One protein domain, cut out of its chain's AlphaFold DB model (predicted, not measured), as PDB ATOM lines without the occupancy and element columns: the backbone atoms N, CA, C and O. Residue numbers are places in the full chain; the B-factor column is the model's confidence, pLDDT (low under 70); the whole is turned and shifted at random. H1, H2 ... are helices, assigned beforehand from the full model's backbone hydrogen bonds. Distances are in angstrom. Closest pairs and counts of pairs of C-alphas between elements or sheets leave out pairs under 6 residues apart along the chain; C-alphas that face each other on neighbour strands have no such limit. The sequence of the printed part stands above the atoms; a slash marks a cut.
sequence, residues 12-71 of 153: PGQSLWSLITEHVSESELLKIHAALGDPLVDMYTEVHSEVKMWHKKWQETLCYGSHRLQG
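What this domain is: This is residues 12 to 71 of the 153 residues of an uncharacterized protein of Poecilia mexicana (UniProt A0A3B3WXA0). One long straight helix, H3, makes the length, and at its start the shorter H2 and H1 make a hook, H2 forming a corner with H3 and H1 turning back beside H2. Residues 57 to 71, of which 57 to 70 belong to H3, stick out free. The 60 printed residues, with three named helices in the order H1, H2, H3 and no named strand, are all helix in class and extended, with a radius of gyration of the C-alphas of 17.2 A and spans of 56 by 22 by 10 A.

Where its parts are: Find C-alpha 38 at (34.881, -35.569, -19.437); from there H3, residues 38 to 70, runs 48.7 A to C-alpha 70 at (37.797, -35.628, 29.222). Before it look for H2, residues 26 to 36, 15.1 A, and H1, residues 16 to 23, 10.6 A.

How they stand to each other: H2 and H3 are close but not clearly touching, about perpendicular at 85 degrees; their closest C-alphas, of His 33 and Val 41, are 7.4 A apart. H1 and H3 are likewise close but not clearly touching, at 75 degrees, about perpendicular, closest at the C-alphas of Trp 17 and Thr 45, 7.2 A. H1 and H2 are close but not clearly touching, at a shallow tilt of 22 degrees, opposite ways, closest at the C-alphas of Thr 21 and Leu 29, 7.0 A. Each O i to N i+4 pair is within hydrogen-bond range in H1, 6 of 7 in H2 and 28 of 29 in H3.

The domain as a whole: The C-alphas of Ser 27 and Gly 71, the two farthest apart, are 55.9 A apart. The printed part has no cut, and both links are tight. Look at residues 62 to 71 for pLDDT under 70.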
ATOM      1  N   PRO A  12      43.009 -39.605   3.199       79.81
ATOM      2  CA  PRO A  12      42.903 -39.595   1.752       79.81
ATOM      3  C   PRO A  12      43.935 -38.610   1.208       79.81
ATOM      4  O   PRO A  12      43.881 -37.409   1.487       79.81
ATOM      5  N   GLY A  13      44.901 -39.150   0.471       85.25
ATOM      6  CA  GLY A  13      45.986 -38.387  -0.124       85.25
ATOM      7  C   GLY A  13      45.519 -37.425  -1.220       85.25
ATOM      8  O   GLY A  13      44.339 -37.091  -1.381       85.25
ATOM      9  N   GLN A  14      46.486 -36.942  -1.995       89.19
ATOM     10  CA  GLN A  14      46.197 -36.183  -3.203       89.19
ATOM     11  C   GLN A  14      45.491 -37.084  -4.229       89.19
ATOM     12  O   GLN A  14      45.820 -38.264  -4.354       89.19
ATOM     13  N   SER A  15      44.521 -36.526  -4.960       92.12
ATOM     14  CA  SER A  15      43.864 -37.275  -6.033       92.12
ATOM     15  C   SER A  15      44.838 -37.486  -7.189       92.12
ATOM     16  O   SER A  15      45.670 -36.619  -7.463       92.12
ATOM     17  N   LEU A  16      44.716 -38.606  -7.898       92.25
ATOM     18  CA  LEU A  16      45.509 -38.886  -9.092       92.25
ATOM     19  C   LEU A  16      45.303 -37.798 -10.148       92.25
ATOM     20  O   LEU A  16      46.268 -37.355 -10.760       92.25
ATOM     21  N   TRP A  17      44.068 -37.315 -10.315       94.06
ATOM     22  CA  TRP A  17      43.778 -36.204 -11.222       94.06
ATOM     23  C   TRP A  17      44.520 -34.925 -10.822       94.06
ATOM     24  O   TRP A  17      45.156 -34.302 -11.664       94.06
ATOM     25  N   SER A  18      44.537 -34.582  -9.530       92.06
ATOM     26  CA  SER A  18      45.306 -33.439  -9.017       92.06
ATOM     27  C   SER A  18      46.811 -33.603  -9.256       92.06
ATOM     28  O   SER A  18      47.483 -32.635  -9.599       92.06
ATOM     29  N   LEU A  19      47.336 -34.822  -9.100       93.81
ATOM     30  CA  LEU A  19      48.742 -35.125  -9.364       93.81
ATOM     31  C   LEU A  19      49.079 -34.941 -10.852       93.81
ATOM     32  O   LEU A  19      50.087 -34.325 -11.188       93.81
ATOM     33  N   ILE A  20      48.208 -35.430 -11.740       93.50
ATOM     34  CA  ILE A  20      48.338 -35.265 -13.193       93.50
ATOM     35  C   ILE A  20      48.321 -33.779 -13.556       93.50
ATOM     36  O   ILE A  20      49.213 -33.321 -14.261       93.50
ATOM     37  N   THR A  21      47.358 -33.010 -13.035       92.88
ATOM     38  CA  THR A  21      47.244 -31.571 -13.325       92.88
ATOM     39  C   THR A  21      48.445 -30.761 -12.836       92.88
ATOM     40  O   THR A  21      48.726 -29.704 -13.386       92.88
ATOM     41  N   GLU A  22      49.151 -31.242 -11.809       95.44
ATOM     42  CA  GLU A  22      50.337 -30.583 -11.253       95.44
ATOM     43  C   GLU A  22      51.614 -30.886 -12.055       95.44
ATOM     44  O   GLU A  22      52.487 -30.028 -12.161       95.44
ATOM     45  N   HIS A  23      51.732 -32.088 -12.629       95.00
ATOM     46  CA  HIS A  23      52.985 -32.570 -13.227       95.00
ATOM     47  C   HIS A  23      52.981 -32.617 -14.760       95.00
ATOM     48  O   HIS A  23      54.041 -32.785 -15.363       95.00
ATOM     49  N   VAL A  24      51.818 -32.503 -15.403       94.75
ATOM     50  CA  VAL A  24      51.670 -32.640 -16.857       94.75
ATOM     51  C   VAL A  24      51.441 -31.278 -17.507       94.75
ATOM     52  O   VAL A  24      50.708 -30.439 -16.988       94.75
ATOM     53  N   SER A  25      52.059 -31.056 -18.670       95.69
ATOM     54  CA  SER A  25      51.858 -29.824 -19.437       95.69
ATOM     55  C   SER A  25      50.412 -29.698 -19.930       95.69
ATOM     56  O   SER A  25      49.770 -30.695 -20.257       95.69
ATOM     57  N   GLU A  26      49.900 -28.475 -20.076       93.44
ATOM     58  CA  GLU A  26      48.516 -28.238 -20.528       93.44
ATOM     59  C   GLU A  26      48.204 -28.934 -21.870       93.44
ATOM     60  O   GLU A  26      47.138 -29.521 -22.054       93.44
ATOM     61  N   SER A  27      49.183 -28.973 -22.780       93.06
ATOM     62  CA  SER A  27      49.060 -29.633 -24.087       93.06
ATOM     63  C   SER A  27      48.887 -31.155 -24.013       93.06
ATOM     64  O   SER A  27      48.259 -31.760 -24.883       93.06
ATOM     65  N   GLU A  28      49.454 -31.791 -22.992       94.62
ATOM     66  CA  GLU A  28      49.338 -33.228 -22.749       94.62
ATOM     67  C   GLU A  28      48.114 -33.536 -21.895       94.62
ATOM     68  O   GLU A  28      47.439 -34.533 -22.137       94.62
ATOM     69  N   LEU A  29      47.771 -32.642 -20.969       94.31
ATOM     70  CA  LEU A  29      46.570 -32.729 -20.152       94.31
ATOM     71  C   LEU A  29      45.321 -32.758 -21.037       94.31
ATOM     72  O   LEU A  29      44.477 -33.628 -20.854       94.31
ATOM     73  N   LEU A  30      45.254 -31.919 -22.077       93.81
ATOM     74  CA  LEU A  30      44.173 -31.966 -23.071       93.81
ATOM     75  C   LEU A  30      44.081 -33.320 -23.792       93.81
ATOM     76  O   LEU A  30      42.981 -33.793 -24.063       93.81
ATOM     77  N   LYS A  31      45.213 -33.977 -24.076       95.25
ATOM     78  CA  LYS A  31      45.226 -35.314 -24.701       95.25
ATOM     79  C   LYS A  31      44.747 -36.388 -23.729       95.25
ATOM     80  O   LYS A  31      43.997 -37.271 -24.130       95.25
ATOM     81  N   ILE A  32      45.168 -36.307 -22.468       93.50
ATOM     82  CA  ILE A  32      44.724 -37.210 -21.400       93.50
ATOM     83  C   ILE A  32      43.221 -37.038 -21.180       93.50
ATOM     84  O   ILE A  32      42.496 -38.026 -21.159       93.50
ATOM     85  N   HIS A  33      42.743 -35.798 -21.091       92.81
ATOM     86  CA  HIS A  33      41.327 -35.482 -20.946       92.81
ATOM     87  C   HIS A  33      40.513 -35.999 -22.133       92.81
ATOM     88  O   HIS A  33      39.504 -36.662 -21.938       92.81
ATOM     89  N   ALA A  34      40.990 -35.791 -23.365       94.75
ATOM     90  CA  ALA A  34      40.340 -36.316 -24.564       94.75
ATOM     91  C   ALA A  34      40.323 -37.855 -24.617       94.75
ATOM     92  O   ALA A  34      39.380 -38.435 -25.151       94.75
ATOM     93  N   ALA A  35      41.347 -38.522 -24.075       95.31
ATOM     94  CA  ALA A  35      41.425 -39.981 -24.029       95.31
ATOM     95  C   ALA A  35      40.540 -40.600 -22.931       95.31
ATOM     96  O   ALA A  35      39.954 -41.656 -23.154       95.31
ATOM     97  N   LEU A  36      40.455 -39.968 -21.754       94.00
ATOM     98  CA  LEU A  36      39.615 -40.425 -20.638       94.00
ATOM     99  C   LEU A  36      38.140 -40.044 -20.825       94.00
ATOM    100  O   LEU A  36      37.259 -40.798 -20.415       94.00
ATOM    101  N   GLY A  37      37.889 -38.891 -21.439       95.62
ATOM    102  CA  GLY A  37      36.577 -38.272 -21.564       95.62
ATOM    103  C   GLY A  37      36.130 -37.547 -20.292       95.62
ATOM    104  O   GLY A  37      36.360 -38.009 -19.170       95.62
ATOM    105  N   ASP A  38      35.422 -36.436 -20.491       93.00
ATOM    106  CA  ASP A  38      34.881 -35.569 -19.437       93.00
ATOM    107  C   ASP A  38      34.094 -36.351 -18.361       93.00
ATOM    108  O   ASP A  38      34.397 -36.191 -17.180       93.00
ATOM    109  N   PRO A  39      33.182 -37.292 -18.705       96.06
ATOM    110  CA  PRO A  39      32.366 -37.972 -17.696       96.06
ATOM    111  C   PRO A  39      33.179 -38.798 -16.693       96.06
ATOM    112  O   PRO A  39      32.795 -38.929 -15.532       96.06
ATOM    113  N   LEU A  40      34.296 -39.385 -17.134       95.25
ATOM    114  CA  LEU A  40      35.142 -40.208 -16.274       95.25
ATOM    115  C   LEU A  40      35.950 -39.339 -15.309       95.25
ATOM    116  O   LEU A  40      36.089 -39.687 -14.134       95.25
ATOM    117  N   VAL A  41      36.473 -38.216 -15.804       94.38
ATOM    118  CA  VAL A  41      37.211 -37.240 -14.995       94.38
ATOM    119  C   VAL A  41      36.284 -36.612 -13.952       94.38
ATOM    120  O   VAL A  41      36.636 -36.567 -12.771       94.38
ATOM    121  N   ASP A  42      35.076 -36.216 -14.353       94.50
ATOM    122  CA  ASP A  42      34.067 -35.644 -13.460       94.50
ATOM    123  C   ASP A  42      33.674 -36.632 -12.357       94.50
ATOM    124  O   ASP A  42      33.813 -36.326 -11.173       94.50
ATOM    125  N   MET A  43      33.301 -37.864 -12.721       96.50
ATOM    126  CA  MET A  43      32.953 -38.902 -11.744       96.50
ATOM    127  C   MET A  43      34.113 -39.187 -10.778       96.50
ATOM    128  O   MET A  43      33.913 -39.308  -9.570       96.50
ATOM    129  N   TYR A  44      35.344 -39.297 -11.288       95.19
ATOM    130  CA  TYR A  44      36.517 -39.535 -10.447       95.19
ATOM    131  C   TYR A  44      36.733 -38.402  -9.434       95.19
ATOM    132  O   TYR A  44      36.973 -38.656  -8.249       95.19
ATOM    133  N   THR A  45      36.665 -37.152  -9.895       93.44
ATOM    134  CA  THR A  45      36.880 -35.982  -9.038       93.44
ATOM    135  C   THR A  45      35.767 -35.823  -8.005       93.44
ATOM    136  O   THR A  45      36.073 -35.537  -6.843       93.44
ATOM    137  N   GLU A  46      34.515 -36.101  -8.374       96.12
ATOM    138  CA  GLU A  46      33.366 -36.136  -7.466       96.12
ATOM    139  C   GLU A  46      33.569 -37.175  -6.358       96.12
ATOM    140  O   GLU A  46      33.620 -36.811  -5.180       96.12
ATOM    141  N   VAL A  47      33.812 -38.443  -6.713       96.00
ATOM    142  CA  VAL A  47      34.026 -39.531  -5.741       96.00
ATOM    143  C   VAL A  47      35.195 -39.216  -4.808       96.00
ATOM    144  O   VAL A  47      35.105 -39.390  -3.591       96.00
ATOM    145  N   HIS A  48      36.303 -38.701  -5.344       94.81
ATOM    146  CA  HIS A  48      37.444 -38.328  -4.515       94.81
ATOM    147  C   HIS A  48      37.112 -37.170  -3.553       94.81
ATOM    148  O   HIS A  48      37.610 -37.126  -2.421       94.81
ATOM    149  N   SER A  49      36.285 -36.214  -3.984       94.19
ATOM    150  CA  SER A  49      35.821 -35.118  -3.130       94.19
ATOM    151  C   SER A  49      34.925 -35.622  -1.993       94.19
ATOM    152  O   SER A  49      35.087 -35.185  -0.849       94.19
ATOM    153  N   GLU A  50      34.068 -36.611  -2.261       96.00
ATOM    154  CA  GLU A  50      33.242 -37.251  -1.242       96.00
ATOM    155  C   GLU A  50      34.095 -37.965  -0.202       96.00
ATOM    156  O   GLU A  50      33.915 -37.742   0.993       96.00
ATOM    157  N   VAL A  51      35.070 -38.775  -0.627       94.31
ATOM    158  CA  VAL A  51      35.976 -39.482   0.294       94.31
ATOM    159  C   VAL A  51      36.693 -38.493   1.220       94.31
ATOM    160  O   VAL A  51      36.753 -38.710   2.432       94.31
ATOM    161  N   LYS A  52      37.177 -37.363   0.685       92.44
ATOM    162  CA  LYS A  52      37.768 -36.283   1.494       92.44
ATOM    163  C   LYS A  52      36.773 -35.690   2.494       92.44
ATOM    164  O   LYS A  52      37.130 -35.457   3.649       92.44
ATOM    165  N   MET A  53      35.531 -35.458   2.075       93.50
ATOM    166  CA  MET A  53      34.472 -34.933   2.937       93.50
ATOM    167  C   MET A  53      34.096 -35.915   4.059       93.50
ATOM    168  O   MET A  53      33.984 -35.503   5.215       93.50
ATOM    169  N   TRP A  54      33.962 -37.208   3.754       92.19
ATOM    170  CA  TRP A  54      33.704 -38.256   4.742       92.19
ATOM    171  C   TRP A  54      34.849 -38.400   5.736       92.19
ATOM    172  O   TRP A  54      34.602 -38.472   6.939       92.19
ATOM    173  N   HIS A  55      36.095 -38.369   5.262       89.44
ATOM    174  CA  HIS A  55      37.258 -38.396   6.140       89.44
ATOM    175  C   HIS A  55      37.282 -37.195   7.087       89.44
ATOM    176  O   HIS A  55      37.484 -37.365   8.287       89.44
ATOM    177  N   LYS A  56      36.998 -35.988   6.579       88.94
ATOM    178  CA  LYS A  56      36.889 -34.786   7.410       88.94
ATOM    179  C   LYS A  56      35.799 -34.934   8.476       88.94
ATOM    180  O   LYS A  56      36.068 -34.675   9.642       88.94
ATOM    181  N   LYS A  57      34.602 -35.410   8.110       88.62
ATOM    182  CA  LYS A  57      33.519 -35.683   9.074       88.62
ATOM    183  C   LYS A  57      33.942 -36.705  10.130       88.62
ATOM    184  O   LYS A  57      33.683 -36.510  11.312       88.62
ATOM    185  N   TRP A  58      34.607 -37.784   9.724       86.00
ATOM    186  CA  TRP A  58      35.114 -38.791  10.651       86.00
ATOM    187  C   TRP A  58      36.164 -38.205  11.607       86.00
ATOM    188  O   TRP A  58      36.041 -38.363  12.821       86.00
ATOM    189  N   GLN A  59      37.127 -37.432  11.100       83.12
ATOM    190  CA  GLN A  59      38.085 -36.709  11.940       83.12
ATOM    191  C   GLN A  59      37.394 -35.735  12.898       83.12
ATOM    192  O   GLN A  59      37.726 -35.711  14.079       83.12
ATOM    193  N   GLU A  60      36.390 -34.986  12.441       82.75
ATOM    194  CA  GLU A  60      35.592 -34.115  13.303       82.75
ATOM    195  C   GLU A  60      34.940 -34.924  14.432       82.75
ATOM    196  O   GLU A  60      35.050 -34.534  15.593       82.75
ATOM    197  N   THR A  61      34.347 -36.094  14.151       76.19
ATOM    198  CA  THR A  61      33.789 -36.953  15.214       76.19
ATOM    199  C   THR A  61      34.839 -37.420  16.219       76.19
ATOM    200  O   THR A  61      34.537 -37.488  17.411       76.19
ATOM    201  N   LEU A  62      36.075 -37.674  15.782       69.50
ATOM    202  CA  LEU A  62      37.190 -38.025  16.661       69.50
ATOM    203  C   LEU A  62      37.693 -36.827  17.472       69.50
ATOM    204  O   LEU A  62      37.964 -36.982  18.658       69.50
ATOM    205  N   CYS A  63      37.765 -35.625  16.900       61.78
ATOM    206  CA  CYS A  63      38.142 -34.403  17.619       61.78
ATOM    207  C   CYS A  63      37.074 -33.999  18.652       61.78
ATOM    208  O   CYS A  63      37.400 -33.695  19.801       61.78
ATOM    209  N   TYR A  64      35.789 -34.089  18.291       55.09
ATOM    210  CA  TYR A  64      34.671 -33.954  19.233       55.09
ATOM    211  C   TYR A  64      34.610 -35.111  20.243       55.09
ATOM    212  O   TYR A  64      34.070 -34.945  21.338       55.09
ATOM    213  N   GLY A  65      35.142 -36.281  19.887       50.03
ATOM    214  CA  GLY A  65      35.317 -37.430  20.765       50.03
ATOM    215  C   GLY A  65      36.442 -37.212  21.774       50.03
ATOM    216  O   GLY A  65      36.229 -37.438  22.954       50.03
ATOM    217  N   SER A  66      37.591 -36.680  21.356       50.44
ATOM    218  CA  SER A  66      38.780 -36.447  22.189       50.44
ATOM    219  C   SER A  66      38.543 -35.382  23.267       50.44
ATOM    220  O   SER A  66      38.869 -35.597  24.435       50.44
ATOM    221  N   HIS A  67      37.829 -34.297  22.943       49.25
ATOM    222  CA  HIS A  67      37.362 -33.346  23.959       49.25
ATOM    223  C   HIS A  67      36.274 -33.927  24.887       49.25
ATOM    224  O   HIS A  67      36.151 -33.499  26.034       49.25
ATOM    225  N   ARG A  68      35.524 -34.948  24.447       45.22
ATOM    226  CA  ARG A  68      34.571 -35.711  25.279       45.22
ATOM    227  C   ARG A  68      35.173 -36.926  25.988       45.22
ATOM    228  O   ARG A  68      34.531 -37.482  26.865       45.22
ATOM    229  N   LEU A  69      36.415 -37.310  25.702       47.06
ATOM    230  CA  LEU A  69      37.135 -38.290  26.518       47.06
ATOM    231  C   LEU A  69      37.608 -37.674  27.843       47.06
ATOM    232  O   LEU A  69      37.856 -38.411  28.791       47.06
ATOM    233  N   GLN A  70      37.656 -36.338  27.943       50.16
ATOM    234  CA  GLN A  70      37.797 -35.628  29.222       50.16
ATOM    235  C   GLN A  70      36.456 -35.177  29.824       50.16
ATOM    236  O   GLN A  70      36.345 -35.016  31.037       50.16
ATOM    237  N   GLY A  71      35.416 -35.021  29.005       46.94
ATOM    238  CA  GLY A  71      34.047 -34.800  29.464       46.94
ATOM    239  C   GLY A  71      33.349 -36.122  29.738       46.94
ATOM    240  O   GLY A  71      32.655 -36.608  28.857       46.94
TER     241      GLY A  71